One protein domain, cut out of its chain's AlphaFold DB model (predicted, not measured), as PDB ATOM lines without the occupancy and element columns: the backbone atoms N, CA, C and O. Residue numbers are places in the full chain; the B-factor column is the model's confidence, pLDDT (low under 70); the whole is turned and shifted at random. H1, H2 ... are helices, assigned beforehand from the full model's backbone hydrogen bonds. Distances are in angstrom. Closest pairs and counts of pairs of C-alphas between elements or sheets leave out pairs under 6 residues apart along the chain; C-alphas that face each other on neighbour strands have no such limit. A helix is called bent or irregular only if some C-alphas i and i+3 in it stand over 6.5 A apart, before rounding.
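AT A GLANCE: This is residues 132 to 193 of the 193 residues of a protein of Escherichia coli (UniProt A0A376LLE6). Two helices, H2 and H3, make a lopsided T: the first part of the longest helix, H3, packs on H2 about halfway along it, and the rest of H3 runs away from H2 almost at a right angle. The short helix H1 lies near the last residues of H2, and from there a long loop, residues 139 to 153, passes across H3 near residue 143 and returns to the beginning of H2. The printed part has 62 residues with three named helices, in the order H1, H2, H3, and no named strand; the class is all helix. The whole is compact, with a radius of gyration of the C-alphas of 11.0 A, and the C-alphas span 29 by 28 by 20 A along their three main axes.

HOW THE PARTS SIT: H3, residues 176 to 191, touches H2, residues 154 to 168, with residues 177 to 182 alone. There are 12 pairs of C-alphas within 8 A, the closest being those of Ala 159 and Ser 178, 4.5 A apart. The lines of H2 and H3 are about perpendicular, at 84 degrees, and their centres are 12.0 A apart. H1, residues 132 to 138, only just touches H2, with 3 pairs of C-alphas within 8 A. H2 touches H1 with residues 167 to 168 alone, and the closest C-alphas of the two helices are those of Ala 137 and Ile 167, 5.2 A apart. H1 and H2 are about perpendicular, at 83 degrees, with their centres 15.8 A apart. H1 and H3 are apart. In H1 and H2 every pair of O i and N i+4 is within hydrogen-bond range; in H3 it is 11 of 12.

IN THESE COORDINATES: H3 is 23.1 A long from C-alpha 176 at (32.586, 26.343, -11.966) to C-alpha 191 at (18.728, 9.784, -3.709). H2 measures 21.3 A between C-alpha 154 and C-alpha 168. H1 is short, 9.9 A from C-alpha 132 at (38.197, 8.654, -10.730) to C-alpha 138. None of the three helices is bent or irregular.

THE WHOLE: The two C-alphas farthest apart are those of Asp 169 and Arg 193, at 29.9 A, while the first and last printed C-alphas, of Ile 132 and Arg 193, are 20.9 A apart. Arg 193 is the chain's last residue, and the printed part has no cut. The link from H1 to H2 is long, with 15 residues, and the link from H2 to H3 is short, with 7. The mean pLDDT of the printed part is 75.8; residues 140 to 150 and residues 185 to 193 are under 70.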
ATOM      1  N   ILE A 132      39.557   8.196 -11.046       79.06
ATOM      2  CA  ILE A 132      38.197   8.654 -10.730       79.06
ATOM      3  C   ILE A 132      37.561   9.263 -11.978       79.06
ATOM      4  O   ILE A 132      36.445   8.896 -12.333       79.06
ATOM      5  N   TRP A 133      38.298  10.121 -12.683       80.50
ATOM      6  CA  TRP A 133      37.815  10.770 -13.897       80.50
ATOM      7  C   TRP A 133      37.500   9.765 -15.009       80.50
ATOM      8  O   TRP A 133      36.452   9.842 -15.632       80.50
ATOM      9  N   GLN A 134      38.339   8.743 -15.182       79.44
ATOM     10  CA  GLN A 134      38.071   7.643 -16.115       79.44
ATOM     11  C   GLN A 134      36.789   6.873 -15.763       79.44
ATOM     12  O   GLN A 134      36.026   6.492 -16.644       79.44
ATOM     13  N   ARG A 135      36.500   6.662 -14.471       80.25
ATOM     14  CA  ARG A 135      35.235   6.034 -14.045       80.25
ATOM     15  C   ARG A 135      34.027   6.927 -14.309       80.25
ATOM     16  O   ARG A 135      32.987   6.403 -14.693       80.25
ATOM     17  N   ILE A 136      34.171   8.237 -14.107       80.19
ATOM     18  CA  ILE A 136      33.145   9.235 -14.438       80.19
ATOM     19  C   ILE A 136      32.869   9.202 -15.940       80.19
ATOM     20  O   ILE A 136      31.722   9.025 -16.339       80.19
ATOM     21  N   ALA A 137      33.920   9.263 -16.759       77.88
ATOM     22  CA  ALA A 137      33.810   9.254 -18.211       77.88
ATOM     23  C   ALA A 137      33.183   7.963 -18.761       77.88
ATOM     24  O   ALA A 137      32.383   8.003 -19.691       77.88
ATOM     25  N   ASN A 138      33.475   6.818 -18.137       79.44
ATOM     26  CA  ASN A 138      32.873   5.534 -18.502       79.44
ATOM     27  C   ASN A 138      31.396   5.402 -18.081       79.44
ATOM     28  O   ASN A 138      30.713   4.491 -18.545       79.44
ATOM     29  N   ASN A 139      30.884   6.275 -17.206       76.56
ATOM     30  CA  ASN A 139      29.484   6.277 -16.785       76.56
ATOM     31  C   ASN A 139      28.648   7.222 -17.660       76.56
ATOM     32  O   ASN A 139      28.122   8.234 -17.199       76.56
ATOM     33  N   THR A 140      28.512   6.872 -18.936       65.50
ATOM     34  CA  THR A 140      27.828   7.693 -19.946       65.50
ATOM     35  C   THR A 140      26.360   7.969 -19.623       65.50
ATOM     36  O   THR A 140      25.856   9.031 -19.965       65.50
ATOM     37  N   ARG A 141      25.677   7.082 -18.887       68.06
ATOM     38  CA  ARG A 141      24.253   7.242 -18.539       68.06
ATOM     39  C   ARG A 141      23.970   8.460 -17.652       68.06
ATOM     40  O   ARG A 141      22.884   9.025 -17.740       68.06
ATOM     41  N   ALA A 142      24.908   8.831 -16.783       65.31
ATOM     42  CA  ALA A 142      24.731   9.933 -15.834       65.31
ATOM     43  C   ALA A 142      24.897  11.322 -16.475       65.31
ATOM     44  O   ALA A 142      24.506  12.314 -15.868       65.31
ATOM     45  N   TYR A 143      25.476  11.381 -17.680       68.56
ATOM     46  CA  TYR A 143      25.868  12.621 -18.360       68.56
ATOM     47  C   TYR A 143      25.370  12.682 -19.810       68.56
ATOM     48  O   TYR A 143      25.843  13.502 -20.593       68.56
ATOM     49  N   ASP A 144      24.450  11.789 -20.179       66.69
ATOM     50  CA  ASP A 144      23.887  11.719 -21.522       66.69
ATOM     51  C   ASP A 144      22.924  12.897 -21.752       66.69
ATOM     52  O   ASP A 144      21.906  12.970 -21.060       66.69
ATOM     53  N   PRO A 145      23.192  13.814 -22.701       59.94
ATOM     54  CA  PRO A 145      22.323  14.954 -22.993       59.94
ATOM     55  C   PRO A 145      20.888  14.560 -23.378       59.94
ATOM     56  O   PRO A 145      19.975  15.376 -23.216       59.94
ATOM     57  N   ASP A 146      20.674  13.326 -23.852       60.47
ATOM     58  CA  ASP A 146      19.342  12.807 -24.174       60.47
ATOM     59  C   ASP A 146      18.480  12.581 -22.913       60.47
ATOM     60  O   ASP A 146      17.246  12.588 -22.993       60.47
ATOM     61  N   ASN A 147      19.090  12.495 -21.722       62.00
ATOM     62  CA  ASN A 147      18.386  12.543 -20.440       62.00
ATOM     63  C   ASN A 147      17.985  13.986 -20.084       62.00
ATOM     64  O   ASN A 147      18.566  14.633 -19.226       62.00
ATOM     65  N   ASN A 148      16.913  14.475 -20.705       54.81
ATOM     66  CA  ASN A 148      16.014  15.502 -20.158       54.81
ATOM     67  C   ASN A 148      16.615  16.876 -19.752       54.81
ATOM     68  O   ASN A 148      15.940  17.664 -19.088       54.81
ATOM     69  N   TYR A 149      17.834  17.231 -20.178       63.69
ATOM     70  CA  TYR A 149      18.434  18.530 -19.824       63.69
ATOM     71  C   TYR A 149      17.908  19.712 -20.658       63.69
ATOM     72  O   TYR A 149      18.117  20.872 -20.305       63.69
ATOM     73  N   ARG A 150      17.150  19.443 -21.731       64.12
ATOM     74  CA  ARG A 150      16.502  20.478 -22.568       64.12
ATOM     75  C   ARG A 150      15.457  21.313 -21.823       64.12
ATOM     76  O   ARG A 150      15.126  22.403 -22.274       64.12
ATOM     77  N   SER A 151      14.938  20.820 -20.699       72.31
ATOM     78  CA  SER A 151      13.977  21.549 -19.861       72.31
ATOM     79  C   SER A 151      14.637  22.520 -18.874       72.31
ATOM     80  O   SER A 151      13.931  23.291 -18.227       72.31
ATOM     81  N   TYR A 152      15.969  22.490 -18.743       77.12
ATOM     82  CA  TYR A 152      16.705  23.368 -17.834       77.12
ATOM     83  C   TYR A 152      16.979  24.734 -18.473       77.12
ATOM     84  O   TYR A 152      16.992  24.844 -19.702       77.12
ATOM     85  N   PRO A 153      17.219  25.781 -17.662       84.75
ATOM     86  CA  PRO A 153      17.551  27.101 -18.179       84.75
ATOM     87  C   PRO A 153      18.872  27.086 -18.972       84.75
ATOM     88  O   PRO A 153      19.743  26.247 -18.738       84.75
ATOM     89  N   GLU A 154      19.028  28.028 -19.903       84.88
ATOM     90  CA  GLU A 154      20.121  28.062 -20.892       84.88
ATOM     91  C   GLU A 154      21.528  28.001 -20.271       84.88
ATOM     92  O   GLU A 154      22.410  27.312 -20.781       84.88
ATOM     93  N   ASN A 155      21.725  28.642 -19.116       86.31
ATOM     94  CA  ASN A 155      22.993  28.608 -18.383       86.31
ATOM     95  C   ASN A 155      23.397  27.186 -17.948       86.31
ATOM     96  O   ASN A 155      24.571  26.832 -17.983       86.31
ATOM     97  N   TRP A 156      22.428  26.355 -17.567       84.38
ATOM     98  CA  TRP A 156      22.670  24.965 -17.198       84.38
ATOM     99  C   TRP A 156      22.871  24.084 -18.421       84.38
ATOM    100  O   TRP A 156      23.726  23.205 -18.394       84.38
ATOM    101  N   GLN A 157      22.155  24.347 -19.516       83.81
ATOM    102  CA  GLN A 157      22.372  23.632 -20.776       83.81
ATOM    103  C   GLN A 157      23.816  23.797 -21.268       83.81
ATOM    104  O   GLN A 157      24.453  22.816 -21.645       83.81
ATOM    105  N   GLN A 158      24.355  25.019 -21.194       86.88
ATOM    106  CA  GLN A 158      25.752  25.304 -21.527       86.88
ATOM    107  C   GLN A 158      26.728  24.571 -20.594       86.88
ATOM    108  O   GLN A 158      27.689  23.968 -21.067       86.88
ATOM    109  N   ALA A 159      26.449  24.549 -19.288       89.00
ATOM    110  CA  ALA A 159      27.272  23.844 -18.306       89.00
ATOM    111  C   ALA A 159      27.322  22.322 -18.540       89.00
ATOM    112  O   ALA A 159      28.390  21.716 -18.435       89.00
ATOM    113  N   PHE A 160      26.188  21.703 -18.884       85.44
ATOM    114  CA  PHE A 160      26.123  20.276 -19.219       85.44
ATOM    115  C   PHE A 160      26.804  19.965 -20.558       85.44
ATOM    116  O   PHE A 160      27.501  18.957 -20.658       85.44
ATOM    117  N   ALA A 161      26.677  20.838 -21.563       84.94
ATOM    118  CA  ALA A 161      27.381  20.687 -22.840       84.94
ATOM    119  C   ALA A 161      28.911  20.785 -22.678       84.94
ATOM    120  O   ALA A 161      29.665  20.000 -23.263       84.94
ATOM    121  N   GLU A 162      29.382  21.713 -21.840       89.12
ATOM    122  CA  GLU A 162      30.795  21.818 -21.475       89.12
ATOM    123  C   GLU A 162      31.266  20.567 -20.718       89.12
ATOM    124  O   GLU A 162      32.301  19.998 -21.056       89.12
ATOM    125  N   LEU A 163      30.488  20.089 -19.738       87.62
ATOM    126  CA  LEU A 163      30.788  18.861 -18.996       87.62
ATOM    127  C   LEU A 163      30.900  17.639 -19.920       87.62
ATOM    128  O   LEU A 163      31.825  16.841 -19.774       87.62
ATOM    129  N   GLN A 164      29.993  17.500 -20.884       83.94
ATOM    130  CA  GLN A 164      30.032  16.411 -21.855       83.94
ATOM    131  C   GLN A 164      31.306  16.468 -22.705       83.94
ATOM    132  O   GLN A 164      31.976  15.452 -22.883       83.94
ATOM    133  N   SER A 165      31.671  17.660 -23.180       86.19
ATOM    134  CA  SER A 165      32.896  17.861 -23.962       86.19
ATOM    135  C   SER A 165      34.135  17.514 -23.127       86.19
ATOM    136  O   SER A 165      34.991  16.756 -23.573       86.19
ATOM    137  N   ARG A 166      34.175  17.940 -21.856       88.31
ATOM    138  CA  ARG A 166      35.236  17.576 -20.900       88.31
ATOM    139  C   ARG A 166      35.360  16.069 -20.694       88.31
ATOM    140  O   ARG A 166      36.471  15.554 -20.586       88.31
ATOM    141  N   ILE A 167      34.238  15.360 -20.606       85.06
ATOM    142  CA  ILE A 167      34.220  13.903 -20.446       85.06
ATOM    143  C   ILE A 167      34.799  13.218 -21.690       85.06
ATOM    144  O   ILE A 167      35.657  12.346 -21.548       85.06
ATOM    145  N   LEU A 168      34.375  13.637 -22.887       82.81
ATOM    146  CA  LEU A 168      34.862  13.100 -24.162       82.81
ATOM    147  C   LEU A 168      36.361  13.364 -24.362       82.81
ATOM    148  O   LEU A 168      37.100  12.457 -24.740       82.81
ATOM    149  N   ASP A 169      36.815  14.569 -24.025       86.00
ATOM    150  CA  ASP A 169      38.210  14.998 -24.173       86.00
ATOM    151  C   ASP A 169      39.094  14.623 -22.969       86.00
ATOM    152  O   ASP A 169      40.270  14.987 -22.909       86.00
ATOM    153  N   ASN A 170      38.549  13.888 -21.990       83.62
ATOM    154  CA  ASN A 170      39.240  13.468 -20.769       83.62
ATOM    155  C   ASN A 170      39.845  14.648 -19.958       83.62
ATOM    156  O   ASN A 170      40.875  14.505 -19.292       83.62
ATOM    157  N   GLN A 171      39.199  15.816 -19.999       86.56
ATOM    158  CA  GLN A 171      39.626  17.039 -19.318       86.56
ATOM    159  C   GLN A 171      39.042  17.155 -17.908       86.56
ATOM    160  O   GLN A 171      37.855  17.405 -17.714       86.56
ATOM    161  N   GLN A 172      39.909  17.049 -16.901       84.00
ATOM    162  CA  GLN A 172      39.504  17.040 -15.488       84.00
ATOM    163  C   GLN A 172      39.028  18.404 -14.971       84.00
ATOM    164  O   GLN A 172      38.237  18.456 -14.036       84.00
ATOM    165  N   THR A 173      39.475  19.505 -15.572       86.19
ATOM    166  CA  THR A 173      39.182  20.880 -15.135       86.19
ATOM    167  C   THR A 173      38.230  21.578 -16.098       86.19
ATOM    168  O   THR A 173      38.326  21.360 -17.303       86.19
ATOM    169  N   GLY A 174      37.362  22.450 -15.588       88.00
ATOM    170  CA  GLY A 174      36.458  23.256 -16.408       88.00
ATOM    171  C   GLY A 174      35.907  24.458 -15.654       88.00
ATOM    172  O   GLY A 174      36.472  24.888 -14.647       88.00
ATOM    173  N   SER A 175      34.809  25.017 -16.151       92.62
ATOM    174  CA  SER A 175      34.088  26.094 -15.480       92.62
ATOM    175  C   SER A 175      33.480  25.650 -14.144       92.62
ATOM    176  O   SER A 175      33.099  24.495 -13.950       92.62
ATOM    177  N   ALA A 176      33.270  26.606 -13.234       91.50
ATOM    178  CA  ALA A 176      32.586  26.343 -11.966       91.50
ATOM    179  C   ALA A 176      31.158  25.786 -12.159       91.50
ATOM    180  O   ALA A 176      30.658  25.045 -11.315       91.50
ATOM    181  N   GLN A 177      30.496  26.131 -13.270       88.62
ATOM    182  CA  GLN A 177      29.157  25.636 -13.589       88.62
ATOM    183  C   GLN A 177      29.191  24.183 -14.071       88.62
ATOM    184  O   GLN A 177      28.353  23.389 -13.648       88.62
ATOM    185  N   SER A 178      30.169  23.808 -14.899       88.25
ATOM    186  CA  SER A 178      30.342  22.413 -15.322       88.25
ATOM    187  C   SER A 178      30.811  21.514 -14.167       88.25
ATOM    188  O   SER A 178      30.376  20.368 -14.069       88.25
ATOM    189  N   ASP A 179      31.595  22.042 -13.221       88.75
ATOM    190  CA  ASP A 179      31.915  21.343 -11.967       88.75
ATOM    191  C   ASP A 179      30.676  21.155 -11.075       88.75
ATOM    192  O   ASP A 179      30.468  20.079 -10.510       88.75
ATOM    193  N   ALA A 180      29.804  22.164 -10.982       87.69
ATOM    194  CA  ALA A 180      28.530  22.032 -10.276       87.69
ATOM    195  C   ALA A 180      27.608  20.994 -10.945       87.69
ATOM    196  O   ALA A 180      26.977  20.196 -10.251       87.69
ATOM    197  N   ALA A 181      27.572  20.961 -12.280       84.88
ATOM    198  CA  ALA A 181      26.838  19.962 -13.057       84.88
ATOM    199  C   ALA A 181      27.373  18.538 -12.822       84.88
ATOM    200  O   ALA A 181      26.596  17.596 -12.661       84.88
ATOM    201  N   LEU A 182      28.697  18.380 -12.717       83.75
ATOM    202  CA  LEU A 182      29.322  17.103 -12.381       83.75
ATOM    203  C   LEU A 182      28.856  16.611 -11.008       83.75
ATOM    204  O   LEU A 182      28.429  15.464 -10.887       83.75
ATOM    205  N   LEU A 183      28.868  17.473  -9.989       83.81
ATOM    206  CA  LEU A 183      28.423  17.125  -8.634       83.81
ATOM    207  C   LEU A 183      26.919  16.831  -8.548       83.81
ATOM    208  O   LEU A 183      26.509  15.984  -7.754       83.81
ATOM    209  N   TRP A 184      26.107  17.483  -9.380       75.94
ATOM    210  CA  TRP A 184      24.659  17.277  -9.431       75.94
ATOM    211  C   TRP A 184      24.293  15.816  -9.727       75.94
ATOM    212  O   TRP A 184      23.497  15.211  -9.008       75.94
ATOM    213  N   SER A 185      24.948  15.220 -10.728       66.75
ATOM    214  CA  SER A 185      24.735  13.818 -11.122       66.75
ATOM    215  C   SER A 185      25.021  12.808  -9.996       66.75
ATOM    216  O   SER A 185      24.357  11.776  -9.884       66.75
ATOM    217  N   PHE A 186      25.979  13.114  -9.111       65.88
ATOM    218  CA  PHE A 186      26.321  12.261  -7.971       65.88
ATOM    219  C   PHE A 186      25.249  12.292  -6.878       65.88
ATOM    220  O   PHE A 186      25.049  11.287  -6.194       65.88
ATOM    221  N   LEU A 187      24.550  13.419  -6.716       58.09
ATOM    222  CA  LEU A 187      23.494  13.575  -5.716       58.09
ATOM    223  C   LEU A 187      22.234  12.783  -6.099       58.09
ATOM    224  O   LEU A 187      21.609  12.150  -5.249       58.09
ATOM    225  N   GLU A 188      21.892  12.768  -7.387       56.59
ATOM    226  CA  GLU A 188      20.736  12.038  -7.919       56.59
ATOM    227  C   GLU A 188      20.916  10.515  -7.793       56.59
ATOM    228  O   GLU A 188      20.002   9.798  -7.381       56.59
ATOM    229  N   LEU A 189      22.139  10.017  -8.020       51.62
ATOM    230  CA  LEU A 189      22.499   8.607  -7.817       51.62
ATOM    231  C   LEU A 189      22.417   8.151  -6.347       51.62
ATOM    232  O   LEU A 189      22.214   6.963  -6.094       51.62
ATOM    233  N   LEU A 190      22.569   9.069  -5.386       47.22
ATOM    234  CA  LEU A 190      22.452   8.792  -3.948       47.22
ATOM    235  C   LEU A 190      21.007   8.853  -3.437       47.22
ATOM    236  O   LEU A 190      20.690   8.192  -2.454       47.22
ATOM    237  N   LEU A 191      20.138   9.631  -4.087       42.59
ATOM    238  CA  LEU A 191      18.728   9.784  -3.709       42.59
ATOM    239  C   LEU A 191      17.811   8.727  -4.345       42.59
ATOM    240  O   LEU A 191      16.730   8.464  -3.822       42.59
ATOM    241  N   CYS A 192      18.237   8.097  -5.441       39.16
ATOM    242  CA  CYS A 192      17.494   7.029  -6.116       39.16
ATOM    243  C   CYS A 192      17.874   5.599  -5.678       39.16
ATOM    244  O   CYS A 192      17.539   4.649  -6.391       39.16
ATOM    245  N   ARG A 193      18.550   5.413  -4.535       37.09
ATOM    246  CA  ARG A 193      18.931   4.086  -4.024       37.09
ATOM    247  C   ARG A 193      18.415   3.799  -2.621       37.09
ATOM    248  O   ARG A 193      18.474   4.711  -1.772       37.09
TER     249      ARG A 193